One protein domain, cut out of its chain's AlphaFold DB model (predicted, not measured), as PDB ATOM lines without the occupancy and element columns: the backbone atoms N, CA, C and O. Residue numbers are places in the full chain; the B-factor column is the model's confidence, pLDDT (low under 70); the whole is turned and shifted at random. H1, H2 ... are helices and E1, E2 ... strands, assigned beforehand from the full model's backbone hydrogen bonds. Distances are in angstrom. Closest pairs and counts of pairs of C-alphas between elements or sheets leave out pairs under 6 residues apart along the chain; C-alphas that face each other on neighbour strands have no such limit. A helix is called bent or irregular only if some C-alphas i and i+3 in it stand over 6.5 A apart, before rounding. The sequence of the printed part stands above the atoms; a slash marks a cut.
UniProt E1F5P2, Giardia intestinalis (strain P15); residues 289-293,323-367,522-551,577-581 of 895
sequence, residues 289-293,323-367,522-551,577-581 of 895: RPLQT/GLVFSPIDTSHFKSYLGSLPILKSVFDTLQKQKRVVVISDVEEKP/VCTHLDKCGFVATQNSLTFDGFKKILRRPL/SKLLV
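AT A GLANCE: This is residues 289 to 293, 323 to 367, 522 to 551 and 577 to 581 of the 895 residues of a protein of Giardia intestinalis (strain P15) (UniProt E1F5P2). A curled, strongly twisted sheet of five strands, like part of a barrel, has the long helix H1 set across one end, beside the ends of E2, E3 and E4. The long strand E4 runs away from H1 and leads into an arm, residues 540 to 551 with the short helix H2, that sticks out from the body. The printed part has 85 residues, with two named helices and five named strands in the order E1, H1, E2, E3, E4, H2, E5; the sheet's order is E1, E4, E3, E2, E5, antiparallel throughout, and the class is mixed, helices and strands. The whole is loose, with a radius of gyration of the C-alphas of 17.2 A and spans of 49 by 38 by 26 A.

IN THESE COORDINATES: Residues 289 to 293 hold no named element. E1, residues 324 to 328, begins at C-alpha 324 at (-36.299, 41.290, -5.289). H1, residues 337 to 353, measures 24.3 A; it is irregular, with C-alphas 339 and 342 7.1 A apart, and has a kink of 26 degrees near residue 344. E2, residues 357 to 367, measures 29.5 A and bends by 54 degrees at residue 361. E3 is residues 522 to 526, and E4, residues 529 to 540, measures 35.0 A. H2 is residues 544 to 547. E5, residues 578 to 581, ends at C-alpha 581 at (-40.488, 40.840, -13.358).

HOW THE PARTS SIT: E3 and E4 form a hairpin, antiparallel at 170 degrees, with N 524 and O 531 2.9 A apart, within hydrogen-bond range. Edge strand E1 is antiparallel to E4, with N 327 and O 532 2.8 A apart. E2 pairs in a staggered way, with E3 over residues 360 to 363, where N 523 and O 362 are 2.8 A apart, and with edge strand E5 over residues 357 to 359, where N 358 and O 579 are 2.9 A apart. H1 is on the sheet but over none of its strands; the closest C-alphas of H1 and E3 are those of Val 347 and Leu 526, 6.0 A apart. H2 is not on the sheet and is apart from H1. In H1, 10 of 13 O i to N i+4 pairs are within hydrogen-bond range; H2 is too short for such a pair.

THE WHOLE: The C-alphas of Lys 353 and Ile 546, the two farthest apart, are 50.2 A apart. Without residues 540 to 551, which stand free, the body spans 43 by 27 by 19 A. The gaps between C-alphas across the cuts are 18.4 A from 293 to 323, 14.8 A from 367 to 522 and 37.4 A from 551 to 577. Of the links that are printed whole, none is long. The mean pLDDT of the printed part is 75.0, and 29 residues are under 70, among them residues 331 to 341.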
ATOM      1  N   ARG A 289     -43.816  44.221  -4.771       70.31
ATOM      2  CA  ARG A 289     -45.252  44.458  -4.553       70.31
ATOM      3  C   ARG A 289     -46.097  43.463  -5.365       70.31
ATOM      4  O   ARG A 289     -46.026  43.483  -6.597       70.31
ATOM      5  N   PRO A 290     -46.927  42.622  -4.722       66.62
ATOM      6  CA  PRO A 290     -47.788  41.685  -5.437       66.62
ATOM      7  C   PRO A 290     -48.844  42.388  -6.305       66.62
ATOM      8  O   PRO A 290     -49.491  43.334  -5.864       66.62
ATOM      9  N   LEU A 291     -49.073  41.879  -7.518       61.69
ATOM     10  CA  LEU A 291     -50.102  42.354  -8.456       61.69
ATOM     11  C   LEU A 291     -51.534  41.981  -8.031       61.69
ATOM     12  O   LEU A 291     -52.494  42.572  -8.519       61.69
ATOM     13  N   GLN A 292     -51.690  40.975  -7.166       56.69
ATOM     14  CA  GLN A 292     -52.967  40.535  -6.598       56.69
ATOM     15  C   GLN A 292     -52.762  40.239  -5.110       56.69
ATOM     16  O   GLN A 292     -51.897  39.441  -4.754       56.69
ATOM     17  N   THR A 293     -53.529  40.906  -4.249       47.69
ATOM     18  CA  THR A 293     -53.476  40.740  -2.796       47.69
ATOM     19  C   THR A 293     -54.524  39.707  -2.382       47.69
ATOM     20  O   THR A 293     -55.723  39.923  -2.535       47.69
ATOM     21  N   GLY A 323     -34.955  45.688  -7.204       56.75
ATOM     22  CA  GLY A 323     -36.068  44.739  -7.013       56.75
ATOM     23  C   GLY A 323     -35.638  43.474  -6.251       56.75
ATOM     24  O   GLY A 323     -34.458  43.303  -5.947       56.75
ATOM     25  N   LEU A 324     -36.581  42.577  -5.936       67.25
ATOM     26  CA  LEU A 324     -36.299  41.290  -5.289       67.25
ATOM     27  C   LEU A 324     -35.547  40.372  -6.264       67.25
ATOM     28  O   LEU A 324     -36.086  40.013  -7.313       67.25
ATOM     29  N   VAL A 325     -34.306  40.012  -5.923       72.50
ATOM     30  CA  VAL A 325     -33.426  39.206  -6.781       72.50
ATOM     31  C   VAL A 325     -33.615  37.721  -6.492       72.50
ATOM     32  O   VAL A 325     -33.228  37.222  -5.436       72.50
ATOM     33  N   PHE A 326     -34.169  37.006  -7.462       73.56
ATOM     34  CA  PHE A 326     -34.287  35.555  -7.453       73.56
ATOM     35  C   PHE A 326     -33.112  34.928  -8.205       73.56
ATOM     36  O   PHE A 326     -32.848  35.270  -9.356       73.56
ATOM     37  N   SER A 327     -32.418  34.000  -7.555       76.38
ATOM     38  CA  SER A 327     -31.308  33.216  -8.111       76.38
ATOM     39  C   SER A 327     -31.774  31.788  -8.408       76.38
ATOM     40  O   SER A 327     -32.704  31.325  -7.755       76.38
ATOM     41  N   PRO A 328     -31.173  31.057  -9.358       74.75
ATOM     42  CA  PRO A 328     -31.617  29.711  -9.683       74.75
ATOM     43  C   PRO A 328     -31.249  28.752  -8.543       74.75
ATOM     44  O   PRO A 328     -30.155  28.834  -7.986       74.75
ATOM     45  N   ILE A 329     -32.166  27.849  -8.192       79.19
ATOM     46  CA  ILE A 329     -31.967  26.856  -7.123       79.19
ATOM     47  C   ILE A 329     -30.915  25.820  -7.543       79.19
ATOM     48  O   ILE A 329     -30.063  25.448  -6.740       79.19
ATOM     49  N   ASP A 330     -30.940  25.394  -8.809       73.56
ATOM     50  CA  ASP A 330     -29.921  24.522  -9.391       73.56
ATOM     51  C   ASP A 330     -29.021  25.307 -10.353       73.56
ATOM     52  O   ASP A 330     -29.471  25.850 -11.364       73.56
ATOM     53  N   THR A 331     -27.728  25.356 -10.032       67.25
ATOM     54  CA  THR A 331     -26.703  26.029 -10.841       67.25
ATOM     55  C   THR A 331     -25.926  25.074 -11.754       67.25
ATOM     56  O   THR A 331     -25.123  25.520 -12.574       67.25
ATOM     57  N   SER A 332     -26.156  23.758 -11.656       67.00
ATOM     58  CA  SER A 332     -25.406  22.727 -12.383       67.00
ATOM     59  C   SER A 332     -25.492  22.886 -13.902       67.00
ATOM     60  O   SER A 332     -24.501  22.687 -14.608       67.00
ATOM     61  N   HIS A 333     -26.644  23.339 -14.384       59.28
ATOM     62  CA  HIS A 333     -26.921  23.573 -15.793       59.28
ATOM     63  C   HIS A 333     -26.299  24.862 -16.362       59.28
ATOM     64  O   HIS A 333     -26.214  25.013 -17.579       59.28
ATOM     65  N   PHE A 334     -25.814  25.770 -15.510       56.91
ATOM     66  CA  PHE A 334     -25.215  27.046 -15.925       56.91
ATOM     67  C   PHE A 334     -23.674  27.028 -15.935       56.91
ATOM     68  O   PHE A 334     -23.013  28.061 -16.048       56.91
ATOM     69  N   LYS A 335     -23.080  25.831 -15.852       56.88
ATOM     70  CA  LYS A 335     -21.622  25.625 -15.858       56.88
ATOM     71  C   LYS A 335     -20.953  25.880 -17.214       56.88
ATOM     72  O   LYS A 335     -19.737  26.026 -17.257       56.88
ATOM     73  N   SER A 336     -21.713  25.913 -18.311       60.31
ATOM     74  CA  SER A 336     -21.199  26.244 -19.646       60.31
ATOM     75  C   SER A 336     -22.187  27.106 -20.422       60.31
ATOM     76  O   SER A 336     -23.402  26.963 -20.257       60.31
ATOM     77  N   TYR A 337     -21.662  27.966 -21.297       56.00
ATOM     78  CA  TYR A 337     -22.488  28.866 -22.096       56.00
ATOM     79  C   TYR A 337     -23.435  28.123 -23.045       56.00
ATOM     80  O   TYR A 337     -24.624  28.412 -23.092       56.00
ATOM     81  N   LEU A 338     -22.937  27.107 -23.755       57.50
ATOM     82  CA  LEU A 338     -23.751  26.340 -24.706       57.50
ATOM     83  C   LEU A 338     -24.799  25.460 -24.009       57.50
ATOM     84  O   LEU A 338     -25.924  25.355 -24.489       57.50
ATOM     85  N   GLY A 339     -24.466  24.869 -22.854       64.75
ATOM     86  CA  GLY A 339     -25.380  23.990 -22.112       64.75
ATOM     87  C   GLY A 339     -26.581  24.703 -21.483       64.75
ATOM     88  O   GLY A 339     -27.570  24.062 -21.138       64.75
ATOM     89  N   SER A 340     -26.522  26.026 -21.363       64.56
ATOM     90  CA  SER A 340     -27.539  26.850 -20.705       64.56
ATOM     91  C   SER A 340     -28.477  27.565 -21.683       64.56
ATOM     92  O   SER A 340     -29.555  27.990 -21.267       64.56
ATOM     93  N   LEU A 341     -28.149  27.633 -22.982       67.19
ATOM     94  CA  LEU A 341     -29.013  28.234 -24.013       67.19
ATOM     95  C   LEU A 341     -30.432  27.628 -24.071       67.19
ATOM     96  O   LEU A 341     -31.387  28.407 -24.135       67.19
ATOM     97  N   PRO A 342     -30.633  26.292 -24.001       71.69
ATOM     98  CA  PRO A 342     -31.980  25.714 -24.034       71.69
ATOM     99  C   PRO A 342     -32.827  26.115 -22.818       71.69
ATOM    100  O   PRO A 342     -34.018  26.395 -22.947       71.69
ATOM    101  N   ILE A 343     -32.198  26.189 -21.643       70.56
ATOM    102  CA  ILE A 343     -32.849  26.564 -20.383       70.56
ATOM    103  C   ILE A 343     -33.186  28.052 -20.375       70.56
ATOM    104  O   ILE A 343     -34.309  28.422 -20.040       70.56
ATOM    105  N   LEU A 344     -32.247  28.900 -20.803       68.12
ATOM    106  CA  LEU A 344     -32.473  30.336 -20.961       68.12
ATOM    107  C   LEU A 344     -33.652  30.608 -21.891       68.12
ATOM    108  O   LEU A 344     -34.539  31.380 -21.534       68.12
ATOM    109  N   LYS A 345     -33.689  29.937 -23.049       69.75
ATOM    110  CA  LYS A 345     -34.796  30.049 -24.000       69.75
ATOM    111  C   LYS A 345     -36.120  29.627 -23.361       69.75
ATOM    112  O   LYS A 345     -37.076  30.392 -23.426       69.75
ATOM    113  N   SER A 346     -36.161  28.481 -22.673       77.25
ATOM    114  CA  SER A 346     -37.383  28.006 -22.004       77.25
ATOM    115  C   SER A 346     -37.904  28.989 -20.946       77.25
ATOM    116  O   SER A 346     -39.093  29.323 -20.925       77.25
ATOM    117  N   VAL A 347     -37.019  29.511 -20.089       72.31
ATOM    118  CA  VAL A 347     -37.392  30.496 -19.061       72.31
ATOM    119  C   VAL A 347     -37.905  31.786 -19.708       72.31
ATOM    120  O   VAL A 347     -38.918  32.331 -19.268       72.31
ATOM    121  N   PHE A 348     -37.259  32.258 -20.777       67.94
ATOM    122  CA  PHE A 348     -37.661  33.476 -21.479       67.94
ATOM    123  C   PHE A 348     -39.016  33.323 -22.182       67.94
ATOM    124  O   PHE A 348     -39.888  34.180 -22.026       67.94
ATOM    125  N   ASP A 349     -39.223  32.210 -22.888       69.62
ATOM    126  CA  ASP A 349     -40.484  31.879 -23.558       69.62
ATOM    127  C   ASP A 349     -41.627  31.762 -22.537       69.62
ATOM    128  O   ASP A 349     -42.734  32.262 -22.758       69.62
ATOM    129  N   THR A 350     -41.354  31.154 -21.379       74.12
ATOM    130  CA  THR A 350     -42.320  31.036 -20.277       74.12
ATOM    131  C   THR A 350     -42.677  32.403 -19.697       74.12
ATOM    132  O   THR A 350     -43.860  32.711 -19.544       74.12
ATOM    133  N   LEU A 351     -41.690  33.271 -19.455       69.62
ATOM    134  CA  LEU A 351     -41.923  34.637 -18.977       69.62
ATOM    135  C   LEU A 351     -42.712  35.484 -19.979       69.62
ATOM    136  O   LEU A 351     -43.574  36.265 -19.570       69.62
ATOM    137  N   GLN A 352     -42.457  35.334 -21.282       63.94
ATOM    138  CA  GLN A 352     -43.238  36.011 -22.320       63.94
ATOM    139  C   GLN A 352     -44.698  35.546 -22.309       63.94
ATOM    140  O   GLN A 352     -45.601  36.385 -22.266       63.94
ATOM    141  N   LYS A 353     -44.940  34.227 -22.256       71.75
ATOM    142  CA  LYS A 353     -46.291  33.649 -22.140       71.75
ATOM    143  C   LYS A 353     -47.020  34.136 -20.886       71.75
ATOM    144  O   LYS A 353     -48.211  34.429 -20.937       71.75
ATOM    145  N   GLN A 354     -46.303  34.272 -19.773       70.38
ATOM    146  CA  GLN A 354     -46.842  34.718 -18.485       70.38
ATOM    147  C   GLN A 354     -46.874  36.249 -18.322       70.38
ATOM    148  O   GLN A 354     -47.099  36.741 -17.218       70.38
ATOM    149  N   LYS A 355     -46.659  37.027 -19.397       69.56
ATOM    150  CA  LYS A 355     -46.648  38.505 -19.374       69.56
ATOM    151  C   LYS A 355     -45.723  39.086 -18.291       69.56
ATOM    152  O   LYS A 355     -46.052  40.092 -17.668       69.56
ATOM    153  N   ARG A 356     -44.556  38.462 -18.092       66.56
ATOM    154  CA  ARG A 356     -43.538  38.827 -17.089       66.56
ATOM    155  C   ARG A 356     -44.029  38.725 -15.644       66.56
ATOM    156  O   ARG A 356     -43.572  39.483 -14.797       66.56
ATOM    157  N   VAL A 357     -44.946  37.814 -15.348       74.50
ATOM    158  CA  VAL A 357     -45.424  37.578 -13.982       74.50
ATOM    159  C   VAL A 357     -44.910  36.235 -13.483       74.50
ATOM    160  O   VAL A 357     -45.077  35.230 -14.165       74.50
ATOM    161  N   VAL A 358     -44.329  36.219 -12.285       81.75
ATOM    162  CA  VAL A 358     -43.969  34.987 -11.568       81.75
ATOM    163  C   VAL A 358     -44.930  34.753 -10.411       81.75
ATOM    164  O   VAL A 358     -45.418  35.706  -9.799       81.75
ATOM    165  N   VAL A 359     -45.205  33.486 -10.108       86.94
ATOM    166  CA  VAL A 359     -46.050  33.090  -8.975       86.94
ATOM    167  C   VAL A 359     -45.167  32.506  -7.886       86.94
ATOM    168  O   VAL A 359     -44.355  31.617  -8.145       86.94
ATOM    169  N   ILE A 360     -45.322  33.000  -6.666       89.56
ATOM    170  CA  ILE A 360     -44.590  32.480  -5.516       89.56
ATOM    171  C   ILE A 360     -45.104  31.085  -5.170       89.56
ATOM    172  O   ILE A 360     -46.296  30.901  -4.931       89.56
ATOM    173  N   SER A 361     -44.200  30.110  -5.165       90.19
ATOM    174  CA  SER A 361     -44.509  28.699  -4.928       90.19
ATOM    175  C   SER A 361     -44.313  28.288  -3.476       90.19
ATOM    176  O   SER A 361     -45.024  27.410  -3.005       90.19
ATOM    177  N   ASP A 362     -43.362  28.907  -2.778       87.19
ATOM    178  CA  ASP A 362     -43.061  28.605  -1.380       87.19
ATOM    179  C   ASP A 362     -42.506  29.840  -0.661       87.19
ATOM    180  O   ASP A 362     -41.857  30.692  -1.280       87.19
ATOM    181  N   VAL A 363     -42.789  29.946   0.636       84.62
ATOM    182  CA  VAL A 363     -42.273  30.993   1.523       84.62
ATOM    183  C   VAL A 363     -41.942  30.362   2.868       84.62
ATOM    184  O   VAL A 363     -42.832  29.893   3.573       84.62
ATOM    185  N   GLU A 364     -40.669  30.408   3.249       86.50
ATOM    186  CA  GLU A 364     -40.182  29.841   4.502       86.50
ATOM    187  C   GLU A 364     -39.503  30.906   5.367       86.50
ATOM    188  O   GLU A 364     -38.598  31.611   4.917       86.50
ATOM    189  N   GLU A 365     -39.909  30.986   6.635       84.31
ATOM    190  CA  GLU A 365     -39.307  31.850   7.647       84.31
ATOM    191  C   GLU A 365     -38.617  30.992   8.712       84.31
ATOM    192  O   GLU A 365     -39.256  30.202   9.408       84.31
ATOM    193  N   LYS A 366     -37.295  31.136   8.844       86.25
ATOM    194  CA  LYS A 366     -36.491  30.387   9.816       86.25
ATOM    195  C   LYS A 366     -35.647  31.325  10.675       86.25
ATOM    196  O   LYS A 366     -34.952  32.183  10.119       86.25
ATOM    197  N   PRO A 367     -35.632  31.154  12.010       90.94
ATOM    198  CA  PRO A 367     -34.646  31.831  12.837       90.94
ATOM    199  C   PRO A 367     -33.244  31.343  12.459       90.94
ATOM    200  O   PRO A 367     -33.036  30.167  12.152       90.94
ATOM    201  N   VAL A 522     -38.009  32.953  -0.272       85.06
ATOM    202  CA  VAL A 522     -39.148  33.004  -1.192       85.06
ATOM    203  C   VAL A 522     -38.756  32.250  -2.452       85.06
ATOM    204  O   VAL A 522     -37.749  32.583  -3.078       85.06
ATOM    205  N   CYS A 523     -39.549  31.262  -2.839       89.50
ATOM    206  CA  CYS A 523     -39.295  30.444  -4.017       89.50
ATOM    207  C   CYS A 523     -40.343  30.704  -5.099       89.50
ATOM    208  O   CYS A 523     -41.506  31.004  -4.824       89.50
ATOM    209  N   THR A 524     -39.928  30.560  -6.351       87.94
ATOM    210  CA  THR A 524     -40.812  30.554  -7.516       87.94
ATOM    211  C   THR A 524     -40.301  29.545  -8.539       87.94
ATOM    212  O   THR A 524     -39.113  29.229  -8.569       87.94
ATOM    213  N   HIS A 525     -41.192  29.040  -9.386       87.56
ATOM    214  CA  HIS A 525     -40.838  28.143 -10.479       87.56
ATOM    215  C   HIS A 525     -41.238  28.751 -11.820       87.56
ATOM    216  O   HIS A 525     -42.353  29.245 -11.991       87.56
ATOM    217  N   LEU A 526     -40.323  28.664 -12.782       80.56
ATOM    218  CA  LEU A 526     -40.560  28.970 -14.187       80.56
ATOM    219  C   LEU A 526     -40.182  27.746 -15.014       80.56
ATOM    220  O   LEU A 526     -39.016  27.355 -15.055       80.56
ATOM    221  N   ASP A 527     -41.181  27.147 -15.662       77.19
ATOM    222  CA  ASP A 527     -41.049  25.847 -16.328       77.19
ATOM    223  C   ASP A 527     -40.446  24.797 -15.366       77.19
ATOM    224  O   ASP A 527     -40.964  24.614 -14.263       77.19
ATOM    225  N   LYS A 528     -39.342  24.132 -15.730       77.12
ATOM    226  CA  LYS A 528     -38.645  23.154 -14.877       77.12
ATOM    227  C   LYS A 528     -37.614  23.783 -13.935       77.12
ATOM    228  O   LYS A 528     -36.969  23.066 -13.175       77.12
ATOM    229  N   CYS A 529     -37.430  25.103 -13.982       80.62
ATOM    230  CA  CYS A 529     -36.390  25.801 -13.234       80.62
ATOM    231  C   CYS A 529     -36.961  26.452 -11.974       80.62
ATOM    232  O   CYS A 529     -37.860  27.290 -12.041       80.62
ATOM    233  N   GLY A 530     -36.422  26.076 -10.815       85.81
ATOM    234  CA  GLY A 530     -36.716  26.739  -9.548       85.81
ATOM    235  C   GLY A 530     -35.803  27.939  -9.317       85.81
ATOM    236  O   GLY A 530     -34.615  27.891  -9.637       85.81
ATOM    237  N   PHE A 531     -36.348  28.993  -8.722       83.81
ATOM    238  CA  PHE A 531     -35.621  30.184  -8.313       83.81
ATOM    239  C   PHE A 531     -35.932  30.547  -6.863       83.81
ATOM    240  O   PHE A 531     -37.046  30.342  -6.388       83.81
ATOM    241  N   VAL A 532     -34.953  31.132  -6.179       84.12
ATOM    242  CA  VAL A 532     -35.004  31.487  -4.765       84.12
ATOM    243  C   VAL A 532     -34.486  32.902  -4.527       84.12
ATOM    244  O   VAL A 532     -33.430  33.292  -5.026       84.12
ATOM    245  N   ALA A 533     -35.226  33.671  -3.739       78.94
ATOM    246  CA  ALA A 533     -34.786  34.925  -3.151       78.94
ATOM    247  C   ALA A 533     -34.662  34.740  -1.635       78.94
ATOM    248  O   ALA A 533     -35.550  34.179  -0.995       78.94
ATOM    249  N   THR A 534     -33.565  35.213  -1.048       75.19
ATOM    250  CA  THR A 534     -33.332  35.117   0.397       75.19
ATOM    251  C   THR A 534     -33.137  36.503   0.983       75.19
ATOM    252  O   THR A 534     -32.264  37.252   0.546       75.19
ATOM    253  N   GLN A 535     -33.904  36.820   2.021       76.44
ATOM    254  CA  GLN A 535     -33.753  38.030   2.813       76.44
ATOM    255  C   GLN A 535     -33.394  37.660   4.250       76.44
ATOM    256  O   GLN A 535     -34.039  36.822   4.874       76.44
ATOM    257  N   ASN A 536     -32.365  38.306   4.793       76.00
ATOM    258  CA  ASN A 536     -31.975  38.155   6.191       76.00
ATOM    259  C   ASN A 536     -32.296  39.454   6.938       76.00
ATOM    260  O   ASN A 536     -31.849  40.520   6.515       76.00
ATOM    261  N   SER A 537     -33.021  39.366   8.052       77.81
ATOM    262  CA  SER A 537     -33.257  40.483   8.973       77.81
ATOM    263  C   SER A 537     -32.637  40.171  10.333       77.81
ATOM    264  O   SER A 537     -32.790  39.063  10.837       77.81
ATOM    265  N   LEU A 538     -31.917  41.122  10.932       83.25
ATOM    266  CA  LEU A 538     -31.374  40.967  12.287       83.25
ATOM    267  C   LEU A 538     -32.440  41.365  13.311       83.25
ATOM    268  O   LEU A 538     -32.895  42.504  13.301       83.25
ATOM    269  N   THR A 539     -32.791  40.446  14.208       90.62
ATOM    270  CA  THR A 539     -33.687  40.698  15.348       90.62
ATOM    271  C   THR A 539     -32.902  41.153  16.575       90.62
ATOM    272  O   THR A 539     -33.369  41.995  17.336       90.62
ATOM    273  N   PHE A 540     -31.675  40.654  16.726       93.81
ATOM    274  CA  PHE A 540     -30.721  41.074  17.742       93.81
ATOM    275  C   PHE A 540     -29.321  41.111  17.132       93.81
ATOM    276  O   PHE A 540     -28.834  40.126  16.577       93.81
ATOM    277  N   ASP A 541     -28.649  42.255  17.200       93.19
ATOM    278  CA  ASP A 541     -27.353  42.417  16.545       93.19
ATOM    279  C   ASP A 541     -26.172  41.827  17.331       93.19
ATOM    280  O   ASP A 541     -25.129  41.594  16.719       93.19
ATOM    281  N   GLY A 542     -26.325  41.526  18.627       95.69
ATOM    282  CA  GLY A 542     -25.309  40.869  19.457       95.69
ATOM    283  C   GLY A 542     -23.915  41.481  19.290       95.69
ATOM    284  O   GLY A 542     -23.741  42.704  19.273       95.69
ATOM    285  N   PHE A 543     -22.910  40.628  19.084       96.12
ATOM    286  CA  PHE A 543     -21.530  41.042  18.809       96.12
ATOM    287  C   PHE A 543     -21.371  41.968  17.586       96.12
ATOM    288  O   PHE A 543     -20.387  42.699  17.478       96.12
ATOM    289  N   LYS A 544     -22.307  41.972  16.623       93.31
ATOM    290  CA  LYS A 544     -22.188  42.833  15.435       93.31
ATOM    291  C   LYS A 544     -22.305  44.311  15.783       93.31
ATOM    292  O   LYS A 544     -21.817  45.134  15.011       93.31
ATOM    293  N   LYS A 545     -22.909  44.656  16.925       94.38
ATOM    294  CA  LYS A 545     -23.020  46.042  17.396       94.38
ATOM    295  C   LYS A 545     -21.653  46.721  17.500       94.38
ATOM    296  O   LYS A 545     -21.509  47.833  17.001       94.38
ATOM    297  N   ILE A 546     -20.638  46.037  18.039       94.06
ATOM    298  CA  ILE A 546     -19.280  46.594  18.182       94.06
ATOM    299  C   ILE A 546     -18.447  46.536  16.894       94.06
ATOM    300  O   ILE A 546     -17.480  47.282  16.741       94.06
ATOM    301  N   LEU A 547     -18.822  45.692  15.929       88.44
ATOM    302  CA  LEU A 547     -18.118  45.576  14.646       88.44
ATOM    303  C   LEU A 547     -18.616  46.561  13.575       88.44
ATOM    304  O   LEU A 547     -17.972  46.710  12.535       88.44
ATOM    305  N   ARG A 548     -19.740  47.252  13.799       80.19
ATOM    306  CA  ARG A 548     -20.220  48.303  12.890       80.19
ATOM    307  C   ARG A 548     -19.278  49.511  12.938       80.19
ATOM    308  O   ARG A 548     -18.901  49.977  14.015       80.19
ATOM    309  N   ARG A 549     -18.903  50.036  11.765       57.19
ATOM    310  CA  ARG A 549     -18.171  51.308  11.677       57.19
ATOM    311  C   ARG A 549     -19.081  52.438  12.180       57.19
ATOM    312  O   ARG A 549     -20.252  52.451  11.792       57.19
ATOM    313  N   PRO A 550     -18.583  53.369  13.014       44.78
ATOM    314  CA  PRO A 550     -19.310  54.596  13.308       44.78
ATOM    315  C   PRO A 550     -19.616  55.300  11.982       44.78
ATOM    316  O   PRO A 550     -18.722  55.451  11.151       44.78
ATOM    317  N   LEU A 551     -20.874  55.669  11.749       37.25
ATOM    318  CA  LEU A 551     -21.238  56.480  10.591       37.25
ATOM    319  C   LEU A 551     -20.595  57.859  10.780       37.25
ATOM    320  O   LEU A 551     -21.012  58.618  11.653       37.25
ATOM    321  N   SER A 577     -48.735  34.592  -4.408       81.94
ATOM    322  CA  SER A 577     -48.516  35.994  -4.792       81.94
ATOM    323  C   SER A 577     -47.933  36.097  -6.196       81.94
ATOM    324  O   SER A 577     -47.049  35.328  -6.573       81.94
ATOM    325  N   LYS A 578     -48.406  37.082  -6.960       80.75
ATOM    326  CA  LYS A 578     -47.945  37.356  -8.325       80.75
ATOM    327  C   LYS A 578     -47.001  38.544  -8.327       80.75
ATOM    328  O   LYS A 578     -47.452  39.653  -8.053       80.75
ATOM    329  N   LEU A 579     -45.729  38.334  -8.649       78.62
ATOM    330  CA  LEU A 579     -44.741  39.411  -8.748       78.62
ATOM    331  C   LEU A 579     -44.462  39.744 -10.212       78.62
ATOM    332  O   LEU A 579     -44.346  38.848 -11.050       78.62
ATOM    333  N   LEU A 580     -44.346  41.035 -10.516       71.38
ATOM    334  CA  LEU A 580     -43.952  41.502 -11.842       71.38
ATOM    335  C   LEU A 580     -42.429  41.434 -11.977       71.38
ATOM    336  O   LEU A 580     -41.716  42.006 -11.163       71.38
ATOM    337  N   VAL A 581     -41.913  40.806 -13.024       69.12
ATOM    338  CA  VAL A 581     -40.488  40.840 -13.358       69.12
ATOM    339  C   VAL A 581     -40.165  42.202 -13.978       69.12
ATOM    340  O   VAL A 581     -40.582  42.500 -15.099       69.12
TER     341      VAL A 581